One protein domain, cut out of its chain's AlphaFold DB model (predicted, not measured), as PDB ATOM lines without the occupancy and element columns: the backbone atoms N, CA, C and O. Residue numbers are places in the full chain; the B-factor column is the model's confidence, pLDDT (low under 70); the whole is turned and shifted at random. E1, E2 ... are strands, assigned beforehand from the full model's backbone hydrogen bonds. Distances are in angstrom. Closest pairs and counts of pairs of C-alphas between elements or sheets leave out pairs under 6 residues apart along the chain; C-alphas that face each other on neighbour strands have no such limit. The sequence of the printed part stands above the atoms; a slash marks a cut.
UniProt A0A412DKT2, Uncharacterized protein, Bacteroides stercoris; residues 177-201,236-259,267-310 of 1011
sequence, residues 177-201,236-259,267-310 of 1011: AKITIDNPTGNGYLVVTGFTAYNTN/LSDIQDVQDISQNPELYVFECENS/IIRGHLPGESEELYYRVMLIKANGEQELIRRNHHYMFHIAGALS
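Overview. This is residues 177 to 201, 236 to 259 and 267 to 310 of the 1011 residues of an uncharacterized protein of Bacteroides stercoris (UniProt A0A412DKT2). Little of this domain is regular structure: two small three-stranded sheets, E3-E1-E6, mixed, and E2-E4-E5, all antiparallel, form a sandwich, face to face, with long loops, residues 236 to 249 and 285 to 299, around it. The printed part has 93 residues, no named helix and strands E1 to E6 in chain order, holding 34 residues; the class is all strand. It is compact, with a radius of gyration of the C-alphas of 13.4 A and spans of 38 by 32 by 20 A.

Arrangement. E1, residues 177 to 182, is antiparallel to E3, residues 250 to 253 (N 179 and O 251, 2.7 A), and parallel to E6, residues 300 to 304 (N 182 and O 303, 2.8 A). E2, residues 191 to 198, bends by 53 degrees at residue 194 and is antiparallel to E4, residues 267 to 271 (N 269 and O 194, 2.8 A). E4 forms a hairpin with E5, residues 279 to 284 (N 281 and O 268, 2.8 A). The facing parts are 10.5 A centre to centre.

Along the chain. E1 begins at C-alpha 177 (32.838, -27.884, 3.829); E2 spans 20.8 A; E6 ends at C-alpha 304 (21.254, -23.416, -7.846).

Size, cuts and confidence. The printed part has two cuts: between residues 201 and 236, where 34 residues of the chain are not printed, the C-alphas on either side are 5.9 A apart, and between residues 259 and 267, where 7 residues are not printed, they are 17.3 A apart. The E5 to E6 link is long. Residues 184 to 186, 238 and 247 to 248 have pLDDT under 70.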
ATOM      1  N   ALA A 177      34.045 -28.423   4.436       88.50
ATOM      2  CA  ALA A 177      32.838 -27.884   3.829       88.50
ATOM      3  C   ALA A 177      32.183 -28.912   2.900       88.50
ATOM      4  O   ALA A 177      32.840 -29.843   2.442       88.50
ATOM      5  N   LYS A 178      30.909 -28.699   2.571       87.12
ATOM      6  CA  LYS A 178      30.152 -29.468   1.580       87.12
ATOM      7  C   LYS A 178      29.726 -28.574   0.422       87.12
ATOM      8  O   LYS A 178      29.227 -27.479   0.659       87.12
ATOM      9  N   ILE A 179      29.845 -29.055  -0.807       87.00
ATOM     10  CA  ILE A 179      29.377 -28.421  -2.037       87.00
ATOM     11  C   ILE A 179      28.353 -29.349  -2.702       87.00
ATOM     12  O   ILE A 179      28.556 -30.555  -2.753       87.00
ATOM     13  N   THR A 180      27.246 -28.815  -3.203       86.94
ATOM     14  CA  THR A 180      26.261 -29.571  -3.996       86.94
ATOM     15  C   THR A 180      25.781 -28.751  -5.183       86.94
ATOM     16  O   THR A 180      25.828 -27.518  -5.155       86.94
ATOM     17  N   ILE A 181      25.287 -29.435  -6.216       86.31
ATOM     18  CA  ILE A 181      24.546 -28.806  -7.308       86.31
ATOM     19  C   ILE A 181      23.068 -29.169  -7.159       86.31
ATOM     20  O   ILE A 181      22.685 -30.328  -7.304       86.31
ATOM     21  N   ASP A 182      22.227 -28.174  -6.897       82.81
ATOM     22  CA  ASP A 182      20.779 -28.329  -6.975       82.81
ATOM     23  C   ASP A 182      20.340 -28.207  -8.439       82.81
ATOM     24  O   ASP A 182      20.240 -27.110  -9.004       82.81
ATOM     25  N   ASN A 183      20.122 -29.367  -9.062       72.75
ATOM     26  CA  ASN A 183      19.711 -29.491 -10.454       72.75
ATOM     27  C   ASN A 183      18.330 -30.171 -10.579       72.75
ATOM     28  O   ASN A 183      18.260 -31.372 -10.856       72.75
ATOM     29  N   PRO A 184      17.214 -29.447 -10.379       67.06
ATOM     30  CA  PRO A 184      15.887 -30.050 -10.437       67.06
ATOM     31  C   PRO A 184      15.553 -30.559 -11.846       67.06
ATOM     32  O   PRO A 184      15.788 -29.879 -12.852       67.06
ATOM     33  N   THR A 185      14.943 -31.746 -11.925       63.22
ATOM     34  CA  THR A 185      14.477 -32.342 -13.185       63.22
ATOM     35  C   THR A 185      13.573 -31.366 -13.938       63.22
ATOM     36  O   THR A 185      12.520 -30.973 -13.437       63.22
ATOM     37  N   GLY A 186      13.964 -30.995 -15.160       61.16
ATOM     38  CA  GLY A 186      13.199 -30.058 -15.987       61.16
ATOM     39  C   GLY A 186      13.462 -28.576 -15.702       61.16
ATOM     40  O   GLY A 186      12.606 -27.760 -16.034       61.16
ATOM     41  N   ASN A 187      14.627 -28.208 -15.146       73.62
ATOM     42  CA  ASN A 187      15.049 -26.803 -15.008       73.62
ATOM     43  C   ASN A 187      15.045 -26.013 -16.342       73.62
ATOM     44  O   ASN A 187      14.999 -24.789 -16.322       73.62
ATOM     45  N   GLY A 188      15.068 -26.703 -17.491       78.44
ATOM     46  CA  GLY A 188      15.019 -26.122 -18.833       78.44
ATOM     47  C   GLY A 188      16.340 -25.531 -19.338       78.44
ATOM     48  O   GLY A 188      16.370 -25.047 -20.465       78.44
ATOM     49  N   TYR A 189      17.416 -25.588 -18.547       85.06
ATOM     50  CA  TYR A 189      18.680 -24.905 -18.837       85.06
ATOM     51  C   TYR A 189      19.861 -25.851 -19.023       85.06
ATOM     52  O   TYR A 189      20.642 -25.651 -19.945       85.06
ATOM     53  N   LEU A 190      20.005 -26.862 -18.164       89.00
ATOM     54  CA  LEU A 190      21.123 -27.801 -18.221       89.00
ATOM     55  C   LEU A 190      20.748 -29.106 -17.520       89.00
ATOM     56  O   LEU A 190      20.240 -29.094 -16.398       89.00
ATOM     57  N   VAL A 191      21.040 -30.230 -18.162       89.62
ATOM     58  CA  VAL A 191      21.057 -31.545 -17.527       89.62
ATOM     59  C   VAL A 191      22.481 -31.786 -17.036       89.62
ATOM     60  O   VAL A 191      23.370 -32.092 -17.823       89.62
ATOM     61  N   VAL A 192      22.709 -31.586 -15.737       89.38
ATOM     62  CA  VAL A 192      24.005 -31.846 -15.101       89.38
ATOM     63  C   VAL A 192      24.238 -33.349 -15.038       89.38
ATOM     64  O   VAL A 192      23.394 -34.083 -14.525       89.38
ATOM     65  N   THR A 193      25.393 -33.781 -15.531       89.88
ATOM     66  CA  THR A 193      25.842 -35.179 -15.518       89.88
ATOM     67  C   THR A 193      27.023 -35.395 -14.579       89.88
ATOM     68  O   THR A 193      27.291 -36.525 -14.184       89.88
ATOM     69  N   GLY A 194      27.717 -34.332 -14.163       89.31
ATOM     70  CA  GLY A 194      28.787 -34.428 -13.178       89.31
ATOM     71  C   GLY A 194      29.294 -33.085 -12.681       89.31
ATOM     72  O   GLY A 194      29.038 -32.052 -13.298       89.31
ATOM     73  N   PHE A 195      30.019 -33.085 -11.564       91.44
ATOM     74  CA  PHE A 195      30.750 -31.903 -11.105       91.44
ATOM     75  C   PHE A 195      31.954 -32.259 -10.219       91.44
ATOM     76  O   PHE A 195      32.074 -33.378  -9.725       91.44
ATOM     77  N   THR A 196      32.875 -31.309 -10.053       90.56
ATOM     78  CA  THR A 196      33.986 -31.371  -9.087       90.56
ATOM     79  C   THR A 196      34.437 -29.958  -8.702       90.56
ATOM     80  O   THR A 196      34.062 -28.993  -9.368       90.56
ATOM     81  N   ALA A 197      35.245 -29.817  -7.652       90.00
ATOM     82  CA  ALA A 197      35.934 -28.575  -7.314       90.00
ATOM     83  C   ALA A 197      37.422 -28.729  -7.609       90.00
ATOM     84  O   ALA A 197      38.024 -29.739  -7.271       90.00
ATOM     85  N   TYR A 198      37.997 -27.710  -8.225       90.19
ATOM     86  CA  TYR A 198      39.392 -27.613  -8.606       90.19
ATOM     87  C   TYR A 198      40.082 -26.522  -7.785       90.19
ATOM     88  O   TYR A 198      39.437 -25.552  -7.371       90.19
ATOM     89  N   ASN A 199      41.397 -26.667  -7.604       89.81
ATOM     90  CA  ASN A 199      42.244 -25.766  -6.822       89.81
ATOM     91  C   ASN A 199      41.917 -25.742  -5.312       89.81
ATOM     92  O   ASN A 199      41.959 -24.708  -4.647       89.81
ATOM     93  N   THR A 200      41.557 -26.901  -4.763       88.69
ATOM     94  CA  THR A 200      41.258 -27.085  -3.338       88.69
ATOM     95  C   THR A 200      42.468 -27.635  -2.587       88.69
ATOM     96  O   THR A 200      43.332 -28.294  -3.165       88.69
ATOM     97  N   ASN A 201      42.531 -27.364  -1.282       88.25
ATOM     98  CA  ASN A 201      43.593 -27.885  -0.421       88.25
ATOM     99  C   ASN A 201      43.450 -29.408  -0.256       88.25
ATOM    100  O   ASN A 201      42.336 -29.909  -0.082       88.25
ATOM    101  N   LEU A 236      45.055 -30.521  -4.168       79.50
ATOM    102  CA  LEU A 236      44.655 -31.835  -4.677       79.50
ATOM    103  C   LEU A 236      45.127 -32.012  -6.130       79.50
ATOM    104  O   LEU A 236      44.851 -31.159  -6.976       79.50
ATOM    105  N   SER A 237      45.836 -33.106  -6.422       72.25
ATOM    106  CA  SER A 237      46.614 -33.229  -7.667       72.25
ATOM    107  C   SER A 237      46.033 -34.164  -8.736       72.25
ATOM    108  O   SER A 237      46.483 -34.143  -9.881       72.25
ATOM    109  N   ASP A 238      45.023 -34.971  -8.408       68.56
ATOM    110  CA  ASP A 238      44.526 -36.068  -9.252       68.56
ATOM    111  C   ASP A 238      43.249 -35.746 -10.053       68.56
ATOM    112  O   ASP A 238      42.728 -36.611 -10.770       68.56
ATOM    113  N   ILE A 239      42.734 -34.516  -9.961       74.94
ATOM    114  CA  ILE A 239      41.482 -34.118 -10.619       74.94
ATOM    115  C   ILE A 239      41.724 -33.882 -12.111       74.94
ATOM    116  O   ILE A 239      42.219 -32.837 -12.518       74.94
ATOM    117  N   GLN A 240      41.329 -34.858 -12.925       72.69
ATOM    118  CA  GLN A 240      41.437 -34.810 -14.391       72.69
ATOM    119  C   GLN A 240      40.069 -34.758 -15.090       72.69
ATOM    120  O   GLN A 240      39.997 -34.544 -16.296       72.69
ATOM    121  N   ASP A 241      38.985 -35.007 -14.350       81.75
ATOM    122  CA  ASP A 241      37.604 -34.941 -14.832       81.75
ATOM    123  C   ASP A 241      36.645 -34.740 -13.639       81.75
ATOM    124  O   ASP A 241      37.045 -34.788 -12.470       81.75
ATOM    125  N   VAL A 242      35.368 -34.513 -13.932       82.88
ATOM    126  CA  VAL A 242      34.290 -34.414 -12.951       82.88
ATOM    127  C   VAL A 242      33.779 -35.788 -12.510       82.88
ATOM    128  O   VAL A 242      33.796 -36.760 -13.269       82.88
ATOM    129  N   GLN A 243      33.228 -35.860 -11.298       77.25
ATOM    130  CA  GLN A 243      32.535 -37.057 -10.820       77.25
ATOM    131  C   GLN A 243      31.094 -37.091 -11.343       77.25
ATOM    132  O   GLN A 243      30.455 -36.046 -11.449       77.25
ATOM    133  N   ASP A 244      30.571 -38.281 -11.662       79.00
ATOM    134  CA  ASP A 244      29.181 -38.445 -12.107       79.00
ATOM    135  C   ASP A 244      28.209 -38.104 -10.968       79.00
ATOM    136  O   ASP A 244      28.252 -38.709  -9.892       79.00
ATOM    137  N   ILE A 245      27.312 -37.149 -11.215       79.75
ATOM    138  CA  ILE A 245      26.408 -36.616 -10.189       79.75
ATOM    139  C   ILE A 245      25.385 -37.655  -9.713       79.75
ATOM    140  O   ILE A 245      24.892 -37.571  -8.592       79.75
ATOM    141  N   SER A 246      25.069 -38.659 -10.542       71.50
ATOM    142  CA  SER A 246      24.160 -39.748 -10.162       71.50
ATOM    143  C   SER A 246      24.772 -40.693  -9.125       71.50
ATOM    144  O   SER A 246      24.044 -41.379  -8.405       71.50
ATOM    145  N   GLN A 247      26.104 -40.715  -9.045       65.62
ATOM    146  CA  GLN A 247      26.870 -41.532  -8.111       65.62
ATOM    147  C   GLN A 247      27.311 -40.700  -6.900       65.62
ATOM    148  O   GLN A 247      27.156 -41.154  -5.766       65.62
ATOM    149  N   ASN A 248      27.782 -39.470  -7.141       67.38
ATOM    150  CA  ASN A 248      28.321 -38.555  -6.133       67.38
ATOM    151  C   ASN A 248      27.713 -37.145  -6.288       67.38
ATOM    152  O   ASN A 248      28.243 -36.312  -7.022       67.38
ATOM    153  N   PRO A 249      26.573 -36.864  -5.635       73.00
ATOM    154  CA  PRO A 249      25.887 -35.573  -5.753       73.00
ATOM    155  C   PRO A 249      26.362 -34.493  -4.758       73.00
ATOM    156  O   PRO A 249      25.915 -33.349  -4.845       73.00
ATOM    157  N   GLU A 250      27.229 -34.821  -3.797       78.75
ATOM    158  CA  GLU A 250      27.891 -33.840  -2.924       78.75
ATOM    159  C   GLU A 250      29.377 -33.732  -3.319       78.75
ATOM    160  O   GLU A 250      29.860 -34.507  -4.134       78.75
ATOM    161  N   LEU A 251      30.108 -32.778  -2.749       82.44
ATOM    162  CA  LEU A 251      31.567 -32.696  -2.779       82.44
ATOM    163  C   LEU A 251      32.066 -32.160  -1.428       82.44
ATOM    164  O   LEU A 251      31.557 -31.132  -0.993       82.44
ATOM    165  N   TYR A 252      33.032 -32.790  -0.753       85.69
ATOM    166  CA  TYR A 252      33.619 -32.243   0.481       85.69
ATOM    167  C   TYR A 252      35.025 -31.709   0.239       85.69
ATOM    168  O   TYR A 252      35.834 -32.332  -0.442       85.69
ATOM    169  N   VAL A 253      35.299 -30.523   0.779       88.31
ATOM    170  CA  VAL A 253      36.542 -29.778   0.547       88.31
ATOM    171  C   VAL A 253      37.020 -29.136   1.845       88.31
ATOM    172  O   VAL A 253      36.208 -28.772   2.699       88.31
ATOM    173  N   PHE A 254      38.333 -28.991   2.013       92.00
ATOM    174  CA  PHE A 254      38.899 -28.277   3.156       92.00
ATOM    175  C   PHE A 254      38.716 -26.764   3.051       92.00
ATOM    176  O   PHE A 254      38.281 -26.231   2.028       92.00
ATOM    177  N   GLU A 255      39.027 -26.073   4.147       91.50
ATOM    178  CA  GLU A 255      38.945 -24.620   4.192       91.50
ATOM    179  C   GLU A 255      39.887 -23.968   3.185       91.50
ATOM    180  O   GLU A 255      41.017 -24.416   3.001       91.50
ATOM    181  N   CYS A 256      39.423 -22.894   2.552       90.75
ATOM    182  CA  CYS A 256      40.189 -22.151   1.561       90.75
ATOM    183  C   CYS A 256      39.831 -20.665   1.622       90.75
ATOM    184  O   CYS A 256      38.661 -20.305   1.786       90.75
ATOM    185  N   GLU A 257      40.837 -19.809   1.443       90.12
ATOM    186  CA  GLU A 257      40.633 -18.364   1.296       90.12
ATOM    187  C   GLU A 257      39.887 -18.010   0.011       90.12
ATOM    188  O   GLU A 257      39.153 -17.024   0.001       90.12
ATOM    189  N   ASN A 258      40.045 -18.824  -1.045       88.88
ATOM    190  CA  ASN A 258      39.414 -18.614  -2.346       88.88
ATOM    191  C   ASN A 258      39.659 -17.177  -2.850       88.88
ATOM    192  O   ASN A 258      38.726 -16.434  -3.129       88.88
ATOM    193  N   SER A 259      40.914 -16.726  -2.892       84.31
ATOM    194  CA  SER A 259      41.212 -15.339  -3.269       84.31
ATOM    195  C   SER A 259      40.915 -15.080  -4.758       84.31
ATOM    196  O   SER A 259      40.733 -16.006  -5.544       84.31
ATOM    197  N   ILE A 267      33.774 -27.103 -11.464       94.81
ATOM    198  CA  ILE A 267      33.586 -27.510 -12.853       94.81
ATOM    199  C   ILE A 267      32.343 -28.383 -12.918       94.81
ATOM    200  O   ILE A 267      32.267 -29.404 -12.239       94.81
ATOM    201  N   ILE A 268      31.368 -27.970 -13.722       93.88
ATOM    202  CA  ILE A 268      30.105 -28.675 -13.942       93.88
ATOM    203  C   ILE A 268      30.127 -29.250 -15.355       93.88
ATOM    204  O   ILE A 268      30.333 -28.506 -16.309       93.88
ATOM    205  N   ARG A 269      29.878 -30.551 -15.498       94.25
ATOM    206  CA  ARG A 269      29.634 -31.204 -16.787       94.25
ATOM    207  C   ARG A 269      28.141 -31.410 -16.985       94.25
ATOM    208  O   ARG A 269      27.434 -31.840 -16.068       94.25
ATOM    209  N   GLY A 270      27.660 -31.108 -18.177       92.69
ATOM    210  CA  GLY A 270      26.286 -31.385 -18.556       92.69
ATOM    211  C   GLY A 270      25.998 -31.024 -20.000       92.69
ATOM    212  O   GLY A 270      26.847 -30.491 -20.710       92.69
ATOM    213  N   HIS A 271      24.757 -31.258 -20.404       91.19
ATOM    214  CA  HIS A 271      24.277 -30.985 -21.753       91.19
ATOM    215  C   HIS A 271      22.945 -30.225 -21.726       91.19
ATOM    216  O   HIS A 271      22.202 -30.252 -20.737       91.19
ATOM    217  N   LEU A 272      22.613 -29.534 -22.819       87.75
ATOM    218  CA  LEU A 272      21.320 -28.859 -22.939       87.75
ATOM    219  C   LEU A 272      20.166 -29.883 -22.990       87.75
ATOM    220  O   LEU A 272      20.336 -31.001 -23.495       87.75
ATOM    221  N   PRO A 273      18.961 -29.539 -22.490       85.62
ATOM    222  CA  PRO A 273      17.809 -30.435 -22.562       85.62
ATOM    223  C   PRO A 273      17.466 -30.835 -24.006       85.62
ATOM    224  O   PRO A 273      17.120 -29.991 -24.828       85.62
ATOM    225  N   GLY A 274      17.500 -32.138 -24.298       82.31
ATOM    226  CA  GLY A 274      17.222 -32.681 -25.635       82.31
ATOM    227  C   GLY A 274      18.456 -32.837 -26.528       82.31
ATOM    228  O   GLY A 274      18.337 -33.406 -27.612       82.31
ATOM    229  N   GLU A 275      19.623 -32.397 -26.061       86.81
ATOM    230  CA  GLU A 275      20.921 -32.639 -26.693       86.81
ATOM    231  C   GLU A 275      21.684 -33.752 -25.962       86.81
ATOM    232  O   GLU A 275      21.253 -34.217 -24.908       86.81
ATOM    233  N   SER A 276      22.796 -34.209 -26.544       83.56
ATOM    234  CA  SER A 276      23.659 -35.259 -25.976       83.56
ATOM    235  C   SER A 276      25.138 -34.869 -25.923       83.56
ATOM    236  O   SER A 276      25.970 -35.704 -25.585       83.56
ATOM    237  N   GLU A 277      25.483 -33.652 -26.349       91.62
ATOM    238  CA  GLU A 277      26.856 -33.151 -26.315       91.62
ATOM    239  C   GLU A 277      27.160 -32.622 -24.912       91.62
ATOM    240  O   GLU A 277      26.514 -31.687 -24.441       91.62
ATOM    241  N   GLU A 278      28.113 -33.257 -24.233       93.56
ATOM    242  CA  GLU A 278      28.561 -32.844 -22.905       93.56
ATOM    243  C   GLU A 278      29.530 -31.667 -23.024       93.56
ATOM    244  O   GLU A 278      30.527 -31.745 -23.742       93.56
ATOM    245  N   LEU A 279      29.265 -30.606 -22.269       95.56
ATOM    246  CA  LEU A 279      30.151 -29.458 -22.122       95.56
ATOM    247  C   LEU A 279      30.545 -29.271 -20.658       95.56
ATOM    248  O   LEU A 279      29.802 -29.621 -19.737       95.56
ATOM    249  N   TYR A 280      31.718 -28.675 -20.458       96.56
ATOM    250  CA  TYR A 280      32.284 -28.349 -19.154       96.56
ATOM    251  C   TYR A 280      32.170 -26.849 -18.890       96.56
ATOM    252  O   TYR A 280      32.615 -26.029 -19.694       96.56
ATOM    253  N   TYR A 281      31.593 -26.481 -17.751       94.12
ATOM    254  CA  TYR A 281      31.340 -25.102 -17.351       94.12
ATOM    255  C   TYR A 281      32.077 -24.782 -16.057       94.12
ATOM    256  O   TYR A 281      31.952 -25.504 -15.068       94.12
ATOM    257  N   ARG A 282      32.803 -23.663 -16.045       93.31
ATOM    258  CA  ARG A 282      33.496 -23.165 -14.856       93.31
ATOM    259  C   ARG A 282      32.591 -22.240 -14.048       93.31
ATOM    260  O   ARG A 282      32.019 -21.293 -14.585       93.31
ATOM    261  N   VAL A 283      32.505 -22.468 -12.743       90.19
ATOM    262  CA  VAL A 283      31.716 -21.669 -11.796       90.19
ATOM    263  C   VAL A 283      32.589 -21.299 -10.597       90.19
ATOM    264  O   VAL A 283      33.341 -22.129 -10.104       90.19
ATOM    265  N   MET A 284      32.506 -20.062 -10.109       87.69
ATOM    266  CA  MET A 284      33.265 -19.607  -8.932       87.69
ATOM    267  C   MET A 284      32.384 -19.492  -7.683       87.69
ATOM    268  O   MET A 284      31.192 -19.189  -7.787       87.69
ATOM    269  N   LEU A 285      32.967 -19.681  -6.495       85.94
ATOM    270  CA  LEU A 285      32.287 -19.461  -5.213       85.94
ATOM    271  C   LEU A 285      32.331 -17.974  -4.847       85.94
ATOM    272  O   LEU A 285      33.207 -17.516  -4.121       85.94
ATOM    273  N   ILE A 286      31.362 -17.216  -5.356       83.12
ATOM    274  CA  ILE A 286      31.242 -15.779  -5.102       83.12
ATOM    275  C   ILE A 286      29.887 -15.416  -4.495       83.12
ATOM    276  O   ILE A 286      28.849 -16.002  -4.812       83.12
ATOM    277  N   LYS A 287      29.882 -14.382  -3.658       77.44
ATOM    278  CA  LYS A 287      28.677 -13.745  -3.122       77.44
ATOM    279  C   LYS A 287      27.904 -13.000  -4.217       77.44
ATOM    280  O   LYS A 287      28.394 -12.748  -5.322       77.44
ATOM    281  N   ALA A 288      26.679 -12.574  -3.902       73.12
ATOM    282  CA  ALA A 288      25.854 -11.776  -4.816       73.12
ATOM    283  C   ALA A 288      26.559 -10.482  -5.272       73.12
ATOM    284  O   ALA A 288      26.494 -10.132  -6.450       73.12
ATOM    285  N   ASN A 289      27.307  -9.847  -4.364       70.25
ATOM    286  CA  ASN A 289      28.141  -8.670  -4.621       70.25
ATOM    287  C   ASN A 289      29.470  -8.997  -5.342       70.25
ATOM    288  O   ASN A 289      30.343  -8.145  -5.396       70.25
ATOM    289  N   GLY A 290      29.680 -10.220  -5.842       71.12
ATOM    290  CA  GLY A 290      30.887 -10.605  -6.580       71.12
ATOM    291  C   GLY A 290      32.167 -10.718  -5.749       71.12
ATOM    292  O   GLY A 290      33.247 -10.848  -6.320       71.12
ATOM    293  N   GLU A 291      32.109 -10.611  -4.422       76.88
ATOM    294  CA  GLU A 291      33.237 -10.978  -3.559       76.88
ATOM    295  C   GLU A 291      33.406 -12.489  -3.514       76.88
ATOM    296  O   GLU A 291      32.418 -13.223  -3.552       76.88
ATOM    297  N   GLN A 292      34.652 -12.939  -3.396       82.81
ATOM    298  CA  GLN A 292      34.924 -14.345  -3.157       82.81
ATOM    299  C   GLN A 292      34.370 -14.763  -1.794       82.81
ATOM    300  O   GLN A 292      34.478 -14.037  -0.800       82.81
ATOM    301  N   GLU A 293      33.721 -15.920  -1.765       87.19
ATOM    302  CA  GLU A 293      33.220 -16.523  -0.539       87.19
ATOM    303  C   GLU A 293      34.306 -17.438   0.033       87.19
ATOM    304  O   GLU A 293      34.807 -18.320  -0.667       87.19
ATOM    305  N   LEU A 294      34.650 -17.238   1.310       89.56
ATOM    306  CA  LEU A 294      35.516 -18.163   2.041       89.56
ATOM    307  C   LEU A 294      34.875 -19.545   2.049       89.56
ATOM    308  O   LEU A 294      33.684 -19.666   2.356       89.56
ATOM    309  N   ILE A 295      35.669 -20.584   1.816       90.62
ATOM    310  CA  ILE A 295      35.227 -21.965   2.003       90.62
ATOM    311  C   ILE A 295      35.509 -22.340   3.449       90.62
ATOM    312  O   ILE A 295      36.662 -22.413   3.862       90.62
ATOM    313  N   ARG A 296      34.448 -22.537   4.230       89.88
ATOM    314  CA  ARG A 296      34.515 -22.703   5.683       89.88
ATOM    315  C   ARG A 296      34.090 -24.094   6.098       89.88
ATOM    316  O   ARG A 296      33.110 -24.639   5.588       89.88
ATOM    317  N   ARG A 297      34.773 -24.637   7.101       89.75
ATOM    318  CA  ARG A 297      34.452 -25.950   7.658       89.75
ATOM    319  C   ARG A 297      33.016 -26.006   8.174       89.75
ATOM    320  O   ARG A 297      32.480 -25.004   8.652       89.75
ATOM    321  N   ASN A 298      32.388 -27.173   8.108       87.38
ATOM    322  CA  ASN A 298      31.016 -27.410   8.560       87.38
ATOM    323  C   ASN A 298      29.955 -26.486   7.914       87.38
ATOM    324  O   ASN A 298      28.906 -26.246   8.509       87.38
ATOM    325  N   HIS A 299      30.214 -25.956   6.711       85.31
ATOM    326  CA  HIS A 299      29.248 -25.192   5.913       85.31
ATOM    327  C   HIS A 299      28.819 -25.973   4.667       85.31
ATOM    328  O   HIS A 299      29.567 -26.804   4.157       85.31
ATOM    329  N   HIS A 300      27.615 -25.679   4.170       86.25
ATOM    330  CA  HIS A 300      27.057 -26.266   2.955       86.25
ATOM    331  C   HIS A 300      26.829 -25.180   1.897       86.25
ATOM    332  O   HIS A 300      25.982 -24.302   2.061       86.25
ATOM    333  N   TYR A 301      27.585 -25.262   0.808       85.56
ATOM    334  CA  TYR A 301      27.485 -24.414  -0.371       85.56
ATOM    335  C   TYR A 301      26.654 -25.136  -1.433       85.56
ATOM    336  O   TYR A 301      27.085 -26.136  -1.999       85.56
ATOM    337  N   MET A 302      25.449 -24.642  -1.696       84.69
ATOM    338  CA  MET A 302      24.541 -25.236  -2.676       84.69
ATOM    339  C   MET A 302      24.430 -24.325  -3.900       84.69
ATOM    340  O   MET A 302      24.035 -23.162  -3.788       84.69
ATOM    341  N   PHE A 303      24.793 -24.847  -5.069       83.81
ATOM    342  CA  PHE A 303      24.689 -24.139  -6.341       83.81
ATOM    343  C   PHE A 303      23.336 -24.402  -6.988       83.81
ATOM    344  O   PHE A 303      23.044 -25.523  -7.392       83.81
ATOM    345  N   HIS A 304      22.535 -23.351  -7.148       82.81
ATOM    346  CA  HIS A 304      21.254 -23.416  -7.846       82.81
ATOM    347  C   HIS A 304      21.400 -22.912  -9.286       82.81
ATOM    348  O   HIS A 304      21.741 -21.746  -9.511       82.81
ATOM    349  N   ILE A 305      21.098 -23.764 -10.270       83.62
ATOM    350  CA  ILE A 305      21.088 -23.366 -11.685       83.62
ATOM    351  C   ILE A 305      19.765 -22.660 -12.000       83.62
ATOM    352  O   ILE A 305      18.732 -23.293 -12.213       83.62
ATOM    353  N   ALA A 306      19.800 -21.327 -12.029       80.19
ATOM    354  CA  ALA A 306      18.625 -20.483 -12.264       80.19
ATOM    355  C   ALA A 306      18.495 -19.953 -13.710       80.19
ATOM    356  O   ALA A 306      17.553 -19.217 -14.007       80.19
ATOM    357  N   GLY A 307      19.427 -20.298 -14.604       82.19
ATOM    358  CA  GLY A 307      19.455 -19.832 -15.994       82.19
ATOM    359  C   GLY A 307      20.467 -20.594 -16.850       82.19
ATOM    360  O   GLY A 307      21.182 -21.456 -16.343       82.19
ATOM    361  N   ALA A 308      20.525 -20.270 -18.146       83.50
ATOM    362  CA  ALA A 308      21.466 -20.878 -19.086       83.50
ATOM    363  C   ALA A 308      22.925 -20.573 -18.712       83.50
ATOM    364  O   ALA A 308      23.261 -19.433 -18.378       83.50
ATOM    365  N   LEU A 309      23.790 -21.586 -18.802       86.56
ATOM    366  CA  LEU A 309      25.224 -21.428 -18.580       86.56
ATOM    367  C   LEU A 309      25.921 -21.005 -19.882       86.56
ATOM    368  O   LEU A 309      25.527 -21.401 -20.975       86.56
ATOM    369  N   SER A 310      26.958 -20.180 -19.762       84.25
ATOM    370  CA  SER A 310      27.759 -19.652 -20.878       84.25
ATOM    371  C   SER A 310      29.213 -20.118 -20.763       84.25
ATOM    372  O   SER A 310      29.643 -20.479 -19.668       84.25
TER     373      SER A 310